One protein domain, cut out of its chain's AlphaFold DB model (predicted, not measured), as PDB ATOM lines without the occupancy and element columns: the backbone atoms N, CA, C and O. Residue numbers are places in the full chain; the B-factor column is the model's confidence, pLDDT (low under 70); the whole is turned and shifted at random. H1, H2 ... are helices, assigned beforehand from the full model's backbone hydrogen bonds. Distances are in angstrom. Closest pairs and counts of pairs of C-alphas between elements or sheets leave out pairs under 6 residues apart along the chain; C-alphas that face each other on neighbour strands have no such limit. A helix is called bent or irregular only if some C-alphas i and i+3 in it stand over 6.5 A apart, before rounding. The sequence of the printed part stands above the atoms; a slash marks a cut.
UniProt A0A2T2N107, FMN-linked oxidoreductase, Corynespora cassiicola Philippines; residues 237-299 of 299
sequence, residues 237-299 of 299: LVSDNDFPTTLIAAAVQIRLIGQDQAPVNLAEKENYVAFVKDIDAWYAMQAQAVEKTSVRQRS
ATOM      1  N   LEU A 237      24.963  29.042  29.820       93.81
ATOM      2  CA  LEU A 237      26.085  29.490  30.650       93.81
ATOM      3  C   LEU A 237      26.133  31.021  30.813       93.81
ATOM      4  O   LEU A 237      26.833  31.522  31.689       93.81
ATOM      5  N   VAL A 238      25.354  31.764  30.016       90.31
ATOM      6  CA  VAL A 238      25.094  33.190  30.246       90.31
ATOM      7  C   VAL A 238      24.168  33.335  31.454       90.31
ATOM      8  O   VAL A 238      23.091  32.740  31.486       90.31
ATOM      9  N   SER A 239      24.585  34.128  32.440       85.19
ATOM     10  CA  SER A 239      23.792  34.412  33.640       85.19
ATOM     11  C   SER A 239      22.517  35.182  33.294       85.19
ATOM     12  O   SER A 239      22.585  36.239  32.673       85.19
ATOM     13  N   ASP A 240      21.360  34.734  33.787       77.06
ATOM     14  CA  ASP A 240      20.078  35.439  33.611       77.06
ATOM     15  C   ASP A 240      20.044  36.845  34.236       77.06
ATOM     16  O   ASP A 240      19.176  37.653  33.885       77.06
ATOM     17  N   ASN A 241      20.961  37.116  35.173       74.25
ATOM     18  CA  ASN A 241      21.135  38.419  35.815       74.25
ATOM     19  C   ASN A 241      22.071  39.343  35.022       74.25
ATOM     20  O   ASN A 241      22.077  40.546  35.261       74.25
ATOM     21  N   ASP A 242      22.836  38.806  34.070       82.62
ATOM     22  CA  ASP A 242      23.606  39.604  33.118       82.62
ATOM     23  C   ASP A 242      22.701  39.992  31.942       82.62
ATOM     24  O   ASP A 242      22.758  39.439  30.839       82.62
ATOM     25  N   PHE A 243      21.785  40.922  32.214       79.25
ATOM     26  CA  PHE A 243      20.800  41.345  31.226       79.25
ATOM     27  C   PHE A 243      21.433  41.803  29.897       79.25
ATOM     28  O   PHE A 243      20.986  41.295  28.862       79.25
ATOM     29  N   PRO A 244      22.476  42.664  29.877       82.44
ATOM     30  CA  PRO A 244      23.138  43.069  28.636       82.44
ATOM     31  C   PRO A 244      23.630  41.884  27.801       82.44
ATOM     32  O   PRO A 244      23.313  41.803  26.612       82.44
ATOM     33  N   THR A 245      24.335  40.926  28.411       87.81
ATOM     34  CA  THR A 245      24.851  39.762  27.678       87.81
ATOM     35  C   THR A 245      23.720  38.854  27.201       87.81
ATOM     36  O   THR A 245      23.766  38.372  26.069       87.81
ATOM     37  N   THR A 246      22.654  38.662  27.992       89.00
ATOM     38  CA  THR A 246      21.494  37.871  27.533       89.00
ATOM     39  C   THR A 246      20.761  38.512  26.352       89.00
ATOM     40  O   THR A 246      20.239  37.790  25.501       89.00
ATOM     41  N   LEU A 247      20.732  39.848  26.265       88.06
ATOM     42  CA  LEU A 247      20.138  40.563  25.135       88.06
ATOM     43  C   LEU A 247      20.978  40.384  23.863       88.06
ATOM     44  O   LEU A 247      20.424  40.099  22.801       88.06
ATOM     45  N   ILE A 248      22.306  40.486  23.980       91.44
ATOM     46  CA  ILE A 248      23.222  40.228  22.860       91.44
ATOM     47  C   ILE A 248      23.114  38.772  22.411       91.44
ATOM     48  O   ILE A 248      22.988  38.522  21.215       91.44
ATOM     49  N   ALA A 249      23.087  37.819  23.349       94.50
ATOM     50  CA  ALA A 249      22.890  36.405  23.039       94.50
ATOM     51  C   ALA A 249      21.618  36.207  22.210       94.50
ATOM     52  O   ALA A 249      21.681  35.653  21.117       94.50
ATOM     53  N   ALA A 250      20.481  36.732  22.676       94.19
ATOM     54  CA  ALA A 250      19.213  36.646  21.959       94.19
ATOM     55  C   ALA A 250      19.289  37.253  20.547       94.19
ATOM     56  O   ALA A 250      18.833  36.624  19.590       94.19
ATOM     57  N   ALA A 251      19.900  38.433  20.398       92.75
ATOM     58  CA  ALA A 251      20.068  39.094  19.104       92.75
ATOM     59  C   ALA A 251      20.941  38.278  18.136       92.75
ATOM     60  O   ALA A 251      20.584  38.132  16.966       92.75
ATOM     61  N   VAL A 252      22.045  37.700  18.622       94.50
ATOM     62  CA  VAL A 252      22.908  36.807  17.835       94.50
ATOM     63  C   VAL A 252      22.124  35.580  17.377       94.50
ATOM     64  O   VAL A 252      22.148  35.273  16.189       94.50
ATOM     65  N   GLN A 253      21.367  34.923  18.265       96.00
ATOM     66  CA  GLN A 253      20.566  33.759  17.868       96.00
ATOM     67  C   GLN A 253      19.533  34.110  16.790       96.00
ATOM     68  O   GLN A 253      19.424  33.400  15.794       96.00
ATOM     69  N   ILE A 254      18.809  35.227  16.944       94.81
ATOM     70  CA  ILE A 254      17.839  35.696  15.940       94.81
ATOM     71  C   ILE A 254      18.535  35.967  14.601       94.81
ATOM     72  O   ILE A 254      18.014  35.595  13.550       94.81
ATOM     73  N   ARG A 255      19.723  36.585  14.625       94.38
ATOM     74  CA  ARG A 255      20.497  36.866  13.412       94.38
ATOM     75  C   ARG A 255      20.931  35.586  12.702       94.38
ATOM     76  O   ARG A 255      20.797  35.531  11.485       94.38
ATOM     77  N   LEU A 256      21.411  34.587  13.442       95.81
ATOM     78  CA  LEU A 256      21.793  33.285  12.894       95.81
ATOM     79  C   LEU A 256      20.595  32.594  12.239       95.81
ATOM     80  O   LEU A 256      20.689  32.185  11.085       95.81
ATOM     81  N   ILE A 257      19.446  32.556  12.924       94.69
ATOM     82  CA  ILE A 257      18.201  31.994  12.376       94.69
ATOM     83  C   ILE A 257      17.812  32.711  11.079       94.69
ATOM     84  O   ILE A 257      17.495  32.060  10.090       94.69
ATOM     85  N   GLY A 258      17.883  34.045  11.054       91.62
ATOM     86  CA  GLY A 258      17.602  34.843   9.856       91.62
ATOM     87  C   GLY A 258      18.618  34.673   8.716       91.62
ATOM     88  O   GLY A 258      18.401  35.205   7.633       91.62
ATOM     89  N   GLN A 259      19.724  33.967   8.954       95.44
ATOM     90  CA  GLN A 259      20.735  33.583   7.965       95.44
ATOM     91  C   GLN A 259      20.685  32.075   7.655       95.44
ATOM     92  O   GLN A 259      21.668  31.525   7.159       95.44
ATOM     93  N   ASP A 260      19.575  31.409   7.986       94.69
ATOM     94  CA  ASP A 260      19.368  29.963   7.847       94.69
ATOM     95  C   ASP A 260      20.388  29.109   8.625       94.69
ATOM     96  O   ASP A 260      20.677  27.962   8.277       94.69
ATOM     97  N   GLN A 261      20.936  29.654   9.715       95.81
ATOM     98  CA  GLN A 261      21.852  28.957  10.614       95.81
ATOM     99  C   GLN A 261      21.141  28.532  11.901       95.81
ATOM    100  O   GLN A 261      20.275  29.228  12.437       95.81
ATOM    101  N   ALA A 262      21.526  27.369  12.428       94.50
ATOM    102  CA  ALA A 262      21.005  26.892  13.702       94.50
ATOM    103  C   ALA A 262      21.498  27.776  14.867       94.50
ATOM    104  O   ALA A 262      22.657  28.204  14.857       94.50
ATOM    105  N   PRO A 263      20.672  27.998  15.907       95.69
ATOM    106  CA  PRO A 263      21.118  28.654  17.128       95.69
ATOM    107  C   PRO A 263      22.310  27.938  17.766       95.69
ATOM    108  O   PRO A 263      22.344  26.707  17.858       95.69
ATOM    109  N   VAL A 264      23.265  28.710  18.276       95.38
ATOM    110  CA  VAL A 264      24.421  28.183  19.005       95.38
ATOM    111  C   VAL A 264      23.975  27.700  20.381       95.38
ATOM    112  O   VAL A 264      23.358  28.445  21.147       95.38
ATOM    113  N   ASN A 265      24.330  26.464  20.739       95.38
ATOM    114  CA  ASN A 265      24.037  25.927  22.061       95.38
ATOM    115  C   ASN A 265      24.973  26.531  23.121       95.38
ATOM    116  O   ASN A 265      26.060  26.006  23.357       95.38
ATOM    117  N   LEU A 266      24.532  27.605  23.780       96.12
ATOM    118  CA  LEU A 266      25.271  28.290  24.853       96.12
ATOM    119  C   LEU A 266      25.269  27.538  26.199       96.12
ATOM    120  O   LEU A 266      25.761  28.068  27.192       96.12
ATOM    121  N   ALA A 267      24.704  26.328  26.254       94.50
ATOM    122  CA  ALA A 267      24.916  25.404  27.367       94.50
ATOM    123  C   ALA A 267      26.279  24.691  27.270       94.50
ATOM    124  O   ALA A 267      26.821  24.271  28.290       94.50
ATOM    125  N   GLU A 268      26.837  24.575  26.059       96.44
ATOM    126  CA  GLU A 268      28.150  23.963  25.836       96.44
ATOM    127  C   GLU A 268      29.260  24.959  26.155       96.44
ATOM    128  O   GLU A 268      29.236  26.116  25.716       96.44
ATOM    129  N   LYS A 269      30.265  24.495  26.897       96.69
ATOM    130  CA  LYS A 269      31.343  25.347  27.400       96.69
ATOM    131  C   LYS A 269      32.163  25.959  26.271       96.69
ATOM    132  O   LYS A 269      32.479  27.144  26.324       96.69
ATOM    133  N   GLU A 270      32.487  25.176  25.251       97.62
ATOM    134  CA  GLU A 270      33.290  25.600  24.105       97.62
ATOM    135  C   GLU A 270      32.585  26.723  23.333       97.62
ATOM    136  O   GLU A 270      33.193  27.752  23.035       97.62
ATOM    137  N   ASN A 271      31.281  26.565  23.094       97.06
ATOM    138  CA  ASN A 271      30.451  27.567  22.427       97.06
ATOM    139  C   ASN A 271      30.328  28.846  23.255       97.06
ATOM    140  O   ASN A 271      30.438  29.941  22.713       97.06
ATOM    141  N   TYR A 272      30.109  28.716  24.565       96.25
ATOM    142  CA  TYR A 272      30.030  29.862  25.466       96.25
ATOM    143  C   TYR A 272      31.342  30.656  25.497       96.25
ATOM    144  O   TYR A 272      31.320  31.878  25.395       96.25
ATOM    145  N   VAL A 273      32.489  29.974  25.581       96.94
ATOM    146  CA  VAL A 273      33.807  30.630  25.565       96.94
ATOM    147  C   VAL A 273      34.045  31.363  24.243       96.94
ATOM    148  O   VAL A 273      34.526  32.495  24.259       96.94
ATOM    149  N   ALA A 274      33.689  30.753  23.109       96.75
ATOM    150  CA  ALA A 274      33.777  31.408  21.804       96.75
ATOM    151  C   ALA A 274      32.865  32.644  21.724       96.75
ATOM    152  O   ALA A 274      33.317  33.719  21.341       96.75
ATOM    153  N   PHE A 275      31.618  32.516  22.181       96.12
ATOM    154  CA  PHE A 275      30.647  33.607  22.222       96.12
ATOM    155  C   PHE A 275      31.127  34.803  23.059       96.12
ATOM    156  O   PHE A 275      31.058  35.939  22.596       96.12
ATOM    157  N   VAL A 276      31.658  34.563  24.263       94.75
ATOM    158  CA  VAL A 276      32.204  35.633  25.120       94.75
ATOM    159  C   VAL A 276      33.378  36.331  24.435       94.75
ATOM    160  O   VAL A 276      33.420  37.558  24.389       94.75
ATOM    161  N   LYS A 277      34.290  35.564  23.827       95.44
ATOM    162  CA  LYS A 277      35.429  36.118  23.085       95.44
ATOM    163  C   LYS A 277      34.982  37.029  21.935       95.44
ATOM    164  O   LYS A 277      35.578  38.087  21.733       95.44
ATOM    165  N   ASP A 278      33.957  36.629  21.188       94.50
ATOM    166  CA  ASP A 278      33.439  37.413  20.065       94.50
ATOM    167  C   ASP A 278      32.745  38.699  20.542       94.50
ATOM    168  O   ASP A 278      32.913  39.756  19.929       94.50
ATOM    169  N   ILE A 279      32.032  38.644  21.673       92.06
ATOM    170  CA  ILE A 279      31.455  39.831  22.320       92.06
ATOM    171  C   ILE A 279      32.543  40.806  22.770       92.06
ATOM    172  O   ILE A 279      32.434  42.002  22.496       92.06
ATOM    173  N   ASP A 280      33.598  40.318  23.422       90.44
ATOM    174  CA  ASP A 280      34.704  41.158  23.888       90.44
ATOM    175  C   ASP A 280      35.405  41.854  22.713       90.44
ATOM    176  O   ASP A 280      35.681  43.057  22.757       90.44
ATOM    177  N   ALA A 281      35.640  41.118  21.623       92.00
ATOM    178  CA  ALA A 281      36.196  41.674  20.395       92.00
ATOM    179  C   ALA A 281      35.274  42.742  19.785       92.00
ATOM    180  O   ALA A 281      35.744  43.810  19.385       92.00
ATOM    181  N   TRP A 282      33.963  42.491  19.753       88.00
ATOM    182  CA  TRP A 282      32.982  43.455  19.260       88.00
ATOM    183  C   TRP A 282      32.951  44.733  20.109       88.00
ATOM    184  O   TRP A 282      33.003  45.833  19.554       88.00
ATOM    185  N   TYR A 283      32.956  44.623  21.439       85.88
ATOM    186  CA  TYR A 283      33.041  45.788  22.322       85.88
ATOM    187  C   TYR A 283      34.327  46.589  22.107       85.88
ATOM    188  O   TYR A 283      34.277  47.821  22.043       85.88
ATOM    189  N   ALA A 284      35.468  45.918  21.931       87.62
ATOM    190  CA  ALA A 284      36.733  46.582  21.629       87.62
ATOM    191  C   ALA A 284      36.675  47.354  20.298       87.62
ATOM    192  O   ALA A 284      37.152  48.488  20.216       87.62
ATOM    193  N   MET A 285      36.044  46.783  19.266       88.00
ATOM    194  CA  MET A 285      35.831  47.465  17.984       88.00
ATOM    195  C   MET A 285      34.927  48.697  18.127       88.00
ATOM    196  O   MET A 285      35.236  49.754  17.574       88.00
ATOM    197  N   GLN A 286      33.839  48.584  18.891       81.12
ATOM    198  CA  GLN A 286      32.911  49.691  19.129       81.12
ATOM    199  C   GLN A 286      33.585  50.843  19.886       81.12
ATOM    200  O   GLN A 286      33.431  52.002  19.500       81.12
ATOM    201  N   ALA A 287      34.396  50.541  20.905       79.88
ATOM    202  CA  ALA A 287      35.155  51.550  21.644       79.88
ATOM    203  C   ALA A 287      36.104  52.344  20.724       79.88
ATOM    204  O   ALA A 287      36.113  53.576  20.745       79.88
ATOM    205  N   GLN A 288      36.827  51.653  19.835       75.69
ATOM    206  CA  GLN A 288      37.718  52.295  18.859       75.69
ATOM    207  C   GLN A 288      36.964  53.159  17.836       75.69
ATOM    208  O   GLN A 288      37.473  54.195  17.398       75.69
ATOM    209  N   ALA A 289      35.760  52.752  17.426       72.62
ATOM    210  CA  ALA A 289      34.926  53.537  16.517       72.62
ATOM    211  C   ALA A 289      34.454  54.850  17.171       72.62
ATOM    212  O   ALA A 289      34.474  55.909  16.532       72.62
ATOM    213  N   VAL A 290      34.097  54.812  18.459       66.62
ATOM    214  CA  VAL A 290      33.708  55.999  19.240       66.62
ATOM    215  C   VAL A 290      34.888  56.964  19.415       66.62
ATOM    216  O   VAL A 290      34.736  58.172  19.201       66.62
ATOM    217  N   GLU A 291      36.087  56.461  19.720       60.69
ATOM    218  CA  GLU A 291      37.304  57.284  19.799       60.69
ATOM    219  C   GLU A 291      37.610  57.990  18.469       60.69
ATOM    220  O   GLU A 291      37.813  59.202  18.435       60.69
ATOM    221  N   LYS A 292      37.547  57.279  17.336       58.75
ATOM    222  CA  LYS A 292      37.779  57.889  16.013       58.75
ATOM    223  C   LYS A 292      36.753  58.968  15.659       58.75
ATOM    224  O   LYS A 292      37.105  59.972  15.041       58.75
ATOM    225  N   THR A 293      35.495  58.776  16.050       57.28
ATOM    226  CA  THR A 293      34.410  59.727  15.758       57.28
ATOM    227  C   THR A 293      34.522  60.988  16.622       57.28
ATOM    228  O   THR A 293      34.341  62.096  16.123       57.28
ATOM    229  N   SER A 294      34.907  60.837  17.893       52.53
ATOM    230  CA  SER A 294      35.121  61.961  18.817       52.53
ATOM    231  C   SER A 294      36.356  62.811  18.487       52.53
ATOM    232  O   SER A 294      36.322  64.023  18.690       52.53
ATOM    233  N   VAL A 295      37.415  62.223  17.913       51.97
ATOM    234  CA  VAL A 295      38.569  62.980  17.389       51.97
ATOM    235  C   VAL A 295      38.169  63.832  16.180       51.97
ATOM    236  O   VAL A 295      38.550  64.995  16.106       51.97
ATOM    237  N   ARG A 296      37.336  63.296  15.278       46.25
ATOM    238  CA  ARG A 296      36.849  64.003  14.078       46.25
ATOM    239  C   ARG A 296      35.901  65.168  14.366       46.25
ATOM    240  O   ARG A 296      35.800  66.066  13.548       46.25
ATOM    241  N   GLN A 297      35.183  65.139  15.488       41.69
ATOM    242  CA  GLN A 297      34.293  66.234  15.902       41.69
ATOM    243  C   GLN A 297      35.019  67.350  16.673       41.69
ATOM    244  O   GLN A 297      34.424  68.389  16.944       41.69
ATOM    245  N   ARG A 298      36.287  67.139  17.051       45.31
ATOM    246  CA  ARG A 298      37.133  68.117  17.762       45.31
ATOM    247  C   ARG A 298      38.198  68.770  16.869       45.31
ATOM    248  O   ARG A 298      38.960  69.594  17.370       45.31
ATOM    249  N   SER A 299      38.259  68.386  15.595       39.78
ATOM    250  CA  SER A 299      39.141  68.925  14.549       39.78
ATOM    251  C   SER A 299      38.342  69.734  13.543       39.78
ATOM    252  O   SER A 299      38.820  70.815  13.149       39.78
TER     253      SER A 299
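This is residues 237 to 299 of the 299 residues of the protein "FMN-linked oxidoreductase" of Corynespora cassiicola Philippines (UniProt A0A2T2N107). One long helix, H2, makes the length of this model, and a shorter helix, H1, is set crosswise beside its first half, with a loop joining the two. Residues 280 to 299 stick out from this small body as an arm, most of it the last part of H2. The printed part has 63 residues with two named helices, H1 then H2, and no named strand; its class is all helix. The whole is loose, with a radius of gyration of the C-alphas of 14.9 A, and elongated, spanning 47 by 27 by 19 A.

Begin with H2, residues 269 to 296, whose N-to-C direction is (0.14, 0.96, -0.23). H1, residues 243 to 257, has the direction (-0.15, -0.41, -0.90). The two helices are near each other: 9 pairs of their C-alphas are within 10 A, and the closest pair is 8.3 A apart. In H1 and H2 every O i to N i+4 pair is within hydrogen-bond range. Residues 239 to 244 stand free, and so do residues 280 to 299, of which 280 to 296 belong to H2.

Find C-alpha 269 at (31.343, 25.347, 27.400); from there H2 runs 41.3 A to C-alpha 296 at (36.849, 64.003, 14.078). Go back to C-alpha 243 at (20.800, 41.345, 31.226), where H1 begins; it measures 21.2 A from first to last C-alpha. Neither helix is bent.

The C-alphas of Glu 268 and Ser 299, the two farthest apart, are 47.6 A apart. Without the stretches that stand free, the body has 37 residues and spans 23 by 17 by 15 A. The link from H1 to H2, 11 residues, is long. The printed part has no cut and ends at the chain's last residue, 299. Look at residues 290 to 299 for low confidence, with pLDDT under 70; the mean of the printed part is 84.7.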